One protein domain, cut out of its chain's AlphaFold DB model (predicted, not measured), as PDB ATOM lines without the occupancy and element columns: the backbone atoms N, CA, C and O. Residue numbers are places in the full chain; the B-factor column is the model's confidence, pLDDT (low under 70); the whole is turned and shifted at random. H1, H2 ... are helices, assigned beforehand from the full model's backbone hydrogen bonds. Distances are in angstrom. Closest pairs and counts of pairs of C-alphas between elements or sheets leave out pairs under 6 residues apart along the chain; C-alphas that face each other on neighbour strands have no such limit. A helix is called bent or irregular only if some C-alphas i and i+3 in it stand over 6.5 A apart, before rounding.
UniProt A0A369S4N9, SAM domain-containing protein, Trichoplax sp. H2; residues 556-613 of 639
ATOM      1  N   ASP A 556      14.056   8.791 -29.575       86.00
ATOM      2  CA  ASP A 556      14.324   9.178 -28.190       86.00
ATOM      3  C   ASP A 556      15.823   9.052 -27.881       86.00
ATOM      4  O   ASP A 556      16.378   7.954 -27.824       86.00
ATOM      5  N   LEU A 557      16.497  10.184 -27.667       85.69
ATOM      6  CA  LEU A 557      17.935  10.205 -27.398       85.69
ATOM      7  C   LEU A 557      18.295   9.742 -25.982       85.69
ATOM      8  O   LEU A 557      19.476   9.512 -25.704       85.69
ATOM      9  N   THR A 558      17.326   9.620 -25.075       81.19
ATOM     10  CA  THR A 558      17.562   9.267 -23.667       81.19
ATOM     11  C   THR A 558      17.739   7.770 -23.438       81.19
ATOM     12  O   THR A 558      18.230   7.367 -22.381       81.19
ATOM     13  N   VAL A 559      17.418   6.952 -24.440       81.38
ATOM     14  CA  VAL A 559      17.445   5.488 -24.368       81.38
ATOM     15  C   VAL A 559      18.504   4.878 -25.289       81.38
ATOM     16  O   VAL A 559      19.055   5.528 -26.182       81.38
ATOM     17  N   HIS A 560      18.815   3.601 -25.073       77.44
ATOM     18  CA  HIS A 560      19.640   2.817 -25.992       77.44
ATOM     19  C   HIS A 560      18.932   2.717 -27.358       77.44
ATOM     20  O   HIS A 560      17.735   2.429 -27.377       77.44
ATOM     21  N   PRO A 561      19.623   2.909 -28.499       81.94
ATOM     22  CA  PRO A 561      21.079   2.878 -28.709       81.94
ATOM     23  C   PRO A 561      21.789   4.242 -28.665       81.94
ATOM     24  O   PRO A 561      22.916   4.347 -29.137       81.94
ATOM     25  N   TYR A 562      21.157   5.294 -28.145       83.62
ATOM     26  CA  TYR A 562      21.675   6.670 -28.207       83.62
ATOM     27  C   TYR A 562      22.317   7.133 -26.898       83.62
ATOM     28  O   TYR A 562      23.308   7.872 -26.916       83.62
ATOM     29  N   THR A 563      21.796   6.645 -25.772       83.44
ATOM     30  CA  THR A 563      22.373   6.830 -24.440       83.44
ATOM     31  C   THR A 563      22.599   5.473 -23.764       83.44
ATOM     32  O   THR A 563      21.712   4.623 -23.736       83.44
ATOM     33  N   ASP A 564      23.803   5.258 -23.223       79.94
ATOM     34  CA  ASP A 564      24.134   4.072 -22.416       79.94
ATOM     35  C   ASP A 564      23.486   4.160 -21.019       79.94
ATOM     36  O   ASP A 564      23.178   5.249 -20.535       79.94
ATOM     37  N   LYS A 565      23.378   3.037 -20.297       73.25
ATOM     38  CA  LYS A 565      22.905   2.967 -18.895       73.25
ATOM     39  C   LYS A 565      23.649   3.910 -17.937       73.25
ATOM     40  O   LYS A 565      23.147   4.235 -16.868       73.25
ATOM     41  N   ASN A 566      24.846   4.345 -18.329       68.44
ATOM     42  CA  ASN A 566      25.684   5.298 -17.609       68.44
ATOM     43  C   ASN A 566      25.479   6.767 -18.043       68.44
ATOM     44  O   ASN A 566      26.300   7.607 -17.690       68.44
ATOM     45  N   GLY A 567      24.475   7.085 -18.869       69.31
ATOM     46  CA  GLY A 567      24.210   8.445 -19.363       69.31
ATOM     47  C   GLY A 567      25.166   8.938 -20.463       69.31
ATOM     48  O   GLY A 567      25.122  10.112 -20.850       69.31
ATOM     49  N   ALA A 568      26.041   8.066 -20.973       74.50
ATOM     50  CA  ALA A 568      27.029   8.398 -21.996       74.50
ATOM     51  C   ALA A 568      26.401   8.488 -23.395       74.50
ATOM     52  O   ALA A 568      25.532   7.690 -23.737       74.50
ATOM     53  N   ASN A 569      26.874   9.440 -24.204       80.69
ATOM     54  CA  ASN A 569      26.461   9.590 -25.599       80.69
ATOM     55  C   ASN A 569      27.064   8.464 -26.456       80.69
ATOM     56  O   ASN A 569      28.288   8.372 -26.565       80.69
ATOM     57  N   ILE A 570      26.209   7.642 -27.062       83.31
ATOM     58  CA  ILE A 570      26.580   6.543 -27.969       83.31
ATOM     59  C   ILE A 570      25.872   6.657 -29.331       83.31
ATOM     60  O   ILE A 570      25.775   5.681 -30.069       83.31
ATOM     61  N   VAL A 571      25.406   7.858 -29.695       84.88
ATOM     62  CA  VAL A 571      24.717   8.104 -30.969       84.88
ATOM     63  C   VAL A 571      25.605   7.706 -32.155       84.88
ATOM     64  O   VAL A 571      26.718   8.211 -32.316       84.88
ATOM     65  N   ALA A 572      25.086   6.820 -33.011       82.94
ATOM     66  CA  ALA A 572      25.778   6.351 -34.204       82.94
ATOM     67  C   ALA A 572      26.005   7.475 -35.230       82.94
ATOM     68  O   ALA A 572      25.148   8.332 -35.461       82.94
ATOM     69  N   TYR A 573      27.158   7.434 -35.901       80.12
ATOM     70  CA  TYR A 573      27.535   8.425 -36.914       80.12
ATOM     71  C   TYR A 573      26.611   8.429 -38.131       80.12
ATOM     72  O   TYR A 573      26.425   9.490 -38.716       80.12
ATOM     73  N   ASP A 574      25.999   7.297 -38.475       82.88
ATOM     74  CA  ASP A 574      25.091   7.199 -39.624       82.88
ATOM     75  C   ASP A 574      23.851   8.078 -39.428       82.88
ATOM     76  O   ASP A 574      23.400   8.743 -40.361       82.88
ATOM     77  N   LEU A 575      23.350   8.170 -38.188       87.75
ATOM     78  CA  LEU A 575      22.261   9.084 -37.847       87.75
ATOM     79  C   LEU A 575      22.704  10.546 -37.998       87.75
ATOM     80  O   LEU A 575      22.001  11.358 -38.596       87.75
ATOM     81  N   ILE A 576      23.899  10.875 -37.499       89.06
ATOM     82  CA  ILE A 576      24.476  12.223 -37.595       89.06
ATOM     83  C   ILE A 576      24.701  12.614 -39.063       89.06
ATOM     84  O   ILE A 576      24.411  13.748 -39.437       89.06
ATOM     85  N   GLY A 577      25.205  11.691 -39.885       85.12
ATOM     86  CA  GLY A 577      25.451  11.878 -41.314       85.12
ATOM     87  C   GLY A 577      24.163  12.150 -42.083       85.12
ATOM     88  O   GLY A 577      24.062  13.184 -42.740       85.12
ATOM     89  N   ARG A 578      23.139  11.305 -41.900       92.25
ATOM     90  CA  ARG A 578      21.809  11.510 -42.500       92.25
ATOM     91  C   ARG A 578      21.189  12.844 -42.086       92.25
ATOM     92  O   ARG A 578      20.628  13.564 -42.902       92.25
ATOM     93  N   PHE A 579      21.314  13.221 -40.814       89.69
ATOM     94  CA  PHE A 579      20.767  14.485 -40.318       89.69
ATOM     95  C   PHE A 579      21.540  15.697 -40.841       89.69
ATOM     96  O   PHE A 579      20.940  16.742 -41.084       89.69
ATOM     97  N   ALA A 580      22.851  15.562 -41.038       91.12
ATOM     98  CA  ALA A 580      23.688  16.584 -41.648       91.12
ATOM     99  C   ALA A 580      23.338  16.815 -43.123       91.12
ATOM    100  O   ALA A 580      23.237  17.968 -43.544       91.12
ATOM    101  N   GLU A 581      23.113  15.739 -43.878       89.19
ATOM    102  CA  GLU A 581      22.734  15.785 -45.291       89.19
ATOM    103  C   GLU A 581      21.340  16.395 -45.478       89.19
ATOM    104  O   GLU A 581      21.200  17.422 -46.142       89.19
ATOM    105  N   ASP A 582      20.338  15.854 -44.789       89.12
ATOM    106  CA  ASP A 582      18.944  16.284 -44.937       89.12
ATOM    107  C   ASP A 582      18.702  17.732 -44.477       89.12
ATOM    108  O   ASP A 582      17.835  18.422 -45.010       89.12
ATOM    109  N   LEU A 583      19.451  18.215 -43.475       87.75
ATOM    110  CA  LEU A 583      19.348  19.600 -42.995       87.75
ATOM    111  C   LEU A 583      20.334  20.548 -43.700       87.75
ATOM    112  O   LEU A 583      20.261  21.762 -43.498       87.75
ATOM    113  N   GLY A 584      21.271  20.029 -44.503       85.75
ATOM    114  CA  GLY A 584      22.334  20.812 -45.140       85.75
ATOM    115  C   GLY A 584      23.282  21.491 -44.139       85.75
ATOM    116  O   GLY A 584      23.796  22.585 -44.393       85.75
ATOM    117  N   VAL A 585      23.492  20.885 -42.967       86.94
ATOM    118  CA  VAL A 585      24.292  21.433 -41.861       86.94
ATOM    119  C   VAL A 585      25.479  20.513 -41.592       86.94
ATOM    120  O   VAL A 585      25.331  19.305 -41.530       86.94
ATOM    121  N   SER A 586      26.672  21.073 -41.362       87.38
ATOM    122  CA  SER A 586      27.879  20.284 -41.061       87.38
ATOM    123  C   SER A 586      27.662  19.287 -39.912       87.38
ATOM    124  O   SER A 586      27.182  19.701 -38.849       87.38
ATOM    125  N   SER A 587      28.141  18.049 -40.063       85.12
ATOM    126  CA  SER A 587      28.016  16.969 -39.070       85.12
ATOM    127  C   SER A 587      28.437  17.404 -37.668       85.12
ATOM    128  O   SER A 587      27.713  17.170 -36.712       85.12
ATOM    129  N   THR A 588      29.519  18.178 -37.541       85.75
ATOM    130  CA  THR A 588      29.998  18.739 -36.266       85.75
ATOM    131  C   THR A 588      28.939  19.557 -35.515       85.75
ATOM    132  O   THR A 588      28.841  19.485 -34.292       85.75
ATOM    133  N   LYS A 589      28.136  20.354 -36.230       86.81
ATOM    134  CA  LYS A 589      27.072  21.171 -35.626       86.81
ATOM    135  C   LYS A 589      25.877  20.311 -35.224       86.81
ATOM    136  O   LYS A 589      25.326  20.549 -34.156       86.81
ATOM    137  N   ILE A 590      25.531  19.310 -36.033       89.88
ATOM    138  CA  ILE A 590      24.475  18.338 -35.724       89.88
ATOM    139  C   ILE A 590      24.844  17.511 -34.492       89.88
ATOM    140  O   ILE A 590      24.043  17.405 -33.575       89.88
ATOM    141  N   THR A 591      26.079  17.015 -34.403       88.94
ATOM    142  CA  THR A 591      26.579  16.286 -33.230       88.94
ATOM    143  C   THR A 591      26.441  17.102 -31.946       88.94
ATOM    144  O   THR A 591      25.981  16.589 -30.930       88.94
ATOM    145  N   LEU A 592      26.825  18.382 -31.989       88.88
ATOM    146  CA  LEU A 592      26.701  19.275 -30.838       88.88
ATOM    147  C   LEU A 592      25.239  19.574 -30.491       88.88
ATOM    148  O   LEU A 592      24.929  19.681 -29.309       88.88
ATOM    149  N   ALA A 593      24.366  19.720 -31.488       90.19
ATOM    150  CA  ALA A 593      22.936  19.935 -31.282       90.19
ATOM    151  C   ALA A 593      22.271  18.704 -30.643       90.19
ATOM    152  O   ALA A 593      21.617  18.828 -29.611       90.19
ATOM    153  N   ILE A 594      22.526  17.508 -31.185       89.62
ATOM    154  CA  ILE A 594      22.031  16.229 -30.652       89.62
ATOM    155  C   ILE A 594      22.485  16.028 -29.204       89.62
ATOM    156  O   ILE A 594      21.667  15.710 -28.348       89.62
ATOM    157  N   ASP A 595      23.766  16.257 -28.892       89.44
ATOM    158  CA  ASP A 595      24.261  16.078 -27.522       89.44
ATOM    159  C   ASP A 595      23.628  17.073 -26.534       89.44
ATOM    160  O   ASP A 595      23.329  16.710 -25.399       89.44
ATOM    161  N   ARG A 596      23.357  18.313 -26.965       87.62
ATOM    162  CA  ARG A 596      22.651  19.308 -26.140       87.62
ATOM    163  C   ARG A 596      21.210  18.906 -25.865       87.62
ATOM    164  O   ARG A 596      20.802  18.967 -24.709       87.62
ATOM    165  N   ILE A 597      20.474  18.503 -26.901       88.38
ATOM    166  CA  ILE A 597      19.080  18.049 -26.788       88.38
ATOM    167  C   ILE A 597      19.013  16.839 -25.854       88.38
ATOM    168  O   ILE A 597      18.298  16.871 -24.859       88.38
ATOM    169  N   ARG A 598      19.876  15.842 -26.077       89.31
ATOM    170  CA  ARG A 598      20.006  14.653 -25.226       89.31
ATOM    171  C   ARG A 598      20.246  15.003 -23.759       89.31
ATOM    172  O   ARG A 598      19.587  14.469 -22.874       89.31
ATOM    173  N   VAL A 599      21.191  15.904 -23.476       84.12
ATOM    174  CA  VAL A 599      21.486  16.336 -22.100       84.12
ATOM    175  C   VAL A 599      20.297  17.071 -21.480       84.12
ATOM    176  O   VAL A 599      20.016  16.856 -20.303       84.12
ATOM    177  N   GLN A 600      19.588  17.905 -22.243       84.44
ATOM    178  CA  GLN A 600      18.376  18.585 -21.775       84.44
ATOM    179  C   GLN A 600      17.240  17.598 -21.471       84.44
ATOM    180  O   GLN A 600      16.551  17.746 -20.462       84.44
ATOM    181  N   GLU A 601      17.060  16.567 -22.292       83.06
ATOM    182  CA  GLU A 601      16.034  15.538 -22.092       83.06
ATOM    183  C   GLU A 601      16.354  14.634 -20.896       83.06
ATOM    184  O   GLU A 601      15.491  14.418 -20.045       83.06
ATOM    185  N   LEU A 602      17.610  14.202 -20.747       82.12
ATOM    186  CA  LEU A 602      18.074  13.465 -19.562       82.12
ATOM    187  C   LEU A 602      17.914  14.291 -18.278       82.12
ATOM    188  O   LEU A 602      17.528  13.749 -17.240       82.12
ATOM    189  N   GLN A 603      18.150  15.606 -18.366       79.31
ATOM    190  CA  GLN A 603      17.892  16.549 -17.278       79.31
ATOM    191  C   GLN A 603      16.424  16.621 -16.895       79.31
ATOM    192  O   GLN A 603      16.088  16.601 -15.709       79.31
ATOM    193  N   ARG A 604      15.538  16.648 -17.889       80.19
ATOM    194  CA  ARG A 604      14.091  16.655 -17.669       80.19
ATOM    195  C   ARG A 604      13.602  15.375 -16.984       80.19
ATOM    196  O   ARG A 604      12.669  15.437 -16.192       80.19
ATOM    197  N   LEU A 605      14.232  14.238 -17.276       76.62
ATOM    198  CA  LEU A 605      13.891  12.930 -16.706       76.62
ATOM    199  C   LEU A 605      14.607  12.630 -15.375       76.62
ATOM    200  O   LEU A 605      14.396  11.566 -14.799       76.62
ATOM    201  N   ASN A 606      15.441  13.551 -14.871       71.62
ATOM    202  CA  ASN A 606      16.254  13.387 -13.658       71.62
ATOM    203  C   ASN A 606      17.170  12.138 -13.680       71.62
ATOM    204  O   ASN A 606      17.575  11.617 -12.639       71.62
ATOM    205  N   LEU A 607      17.536  11.666 -14.875       64.44
ATOM    206  CA  LEU A 607      18.438  10.534 -15.091       64.44
ATOM    207  C   LEU A 607      19.890  11.038 -15.075       64.44
ATOM    208  O   LEU A 607      20.523  11.222 -16.111       64.44
ATOM    209  N   HIS A 608      20.413  11.334 -13.880       54.88
ATOM    210  CA  HIS A 608      21.757  11.897 -13.685       54.88
ATOM    211  C   HIS A 608      22.693  10.935 -12.947       54.88
ATOM    212  O   HIS A 608      22.966  11.094 -11.758       54.88
ATOM    213  N   ALA A 609      23.279   9.985 -13.669       45.94
ATOM    214  CA  ALA A 609      24.522   9.354 -13.242       45.94
ATOM    215  C   ALA A 609      25.592   9.708 -14.279       45.94
ATOM    216  O   ALA A 609      25.500   9.283 -15.417       45.94
ATOM    217  N   ASN A 610      26.573  10.537 -13.901       52.19
ATOM    218  CA  ASN A 610      27.720  10.929 -14.733       52.19
ATOM    219  C   ASN A 610      27.381  11.447 -16.146       52.19
ATOM    220  O   ASN A 610      27.693  10.811 -17.150       52.19
ATOM    221  N   ILE A 611      26.897  12.692 -16.241       54.81
ATOM    222  CA  ILE A 611      27.021  13.475 -17.482       54.81
ATOM    223  C   ILE A 611      28.512  13.806 -17.663       54.81
ATOM    224  O   ILE A 611      28.993  14.886 -17.320       54.81
ATOM    225  N   GLY A 612      29.283  12.821 -18.121       49.53
ATOM    226  CA  GLY A 612      30.666  12.991 -18.528       49.53
ATOM    227  C   GLY A 612      30.678  13.868 -19.767       49.53
ATOM    228  O   GLY A 612      30.425  13.394 -20.870       49.53
ATOM    229  N   THR A 613      30.956  15.156 -19.591       43.00
ATOM    230  CA  THR A 613      31.118  16.125 -20.676       43.00
ATOM    231  C   THR A 613      32.424  15.855 -21.432       43.00
ATOM    232  O   THR A 613      33.364  16.648 -21.369       43.00
TER     233      THR A 613
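AT A GLANCE: This is residues 556 to 613 of the 639 residues of the protein "SAM domain-containing protein" of Trichoplax sp. H2 (UniProt A0A369S4N9). A looped stretch, residues 556 to 572, leads into the short helix H1, which lies across one end of the long helix H2, so that the two helices make an L. H2 makes the long axis, the loops of residues 556 to 572 lie beside it on the same side as H1, and the tail, residues 605 to 613, folds back at the other end of H2. The printed part has 58 residues with two named helices, H1 then H2, and no named strand; its class is all helix, with 29 residues in the helices. It is compact, with a radius of gyration of the C-alphas of 11.5 A, and elongated, spanning 33 by 18 by 17 A.

IN THESE COORDINATES: The printed part begins with C-alpha 556 at (14.324, 9.178, -28.190), and residues 556 to 572 hold no named element. H1 is residues 573 to 583, 15.1 A from first to last C-alpha, beginning at C-alpha 573 at (27.535, 8.425, -36.914). H2 is residues 587 to 604, 25.5 A long in the same measure, ending at C-alpha 604 at (14.091, 16.655, -17.669).

HOW THE PARTS SIT: H1 and H2 touch, with the closest C-alphas, those of Ala 580 and Ser 587, 5.1 A apart. H2 touches H1 with residues 587 to 591 alone. Their lines stand about perpendicular, at 74 degrees, and their centres are 14.0 A apart. A tight link of 3 residues joins them. In H1 and H2 every O i to N i+4 pair is within hydrogen-bond range. Neither helix is bent.

THE WHOLE: The two C-alphas farthest apart, those of Gly 584 and Ala 609, are 34.0 A apart. The first and last printed C-alphas, those of Asp 556 and Thr 613, are 19.7 A apart. The printed part has no cut. Its mean pLDDT is 80.1, and the model's confidence is under 70 at residues 566 to 567 and 607 to 613.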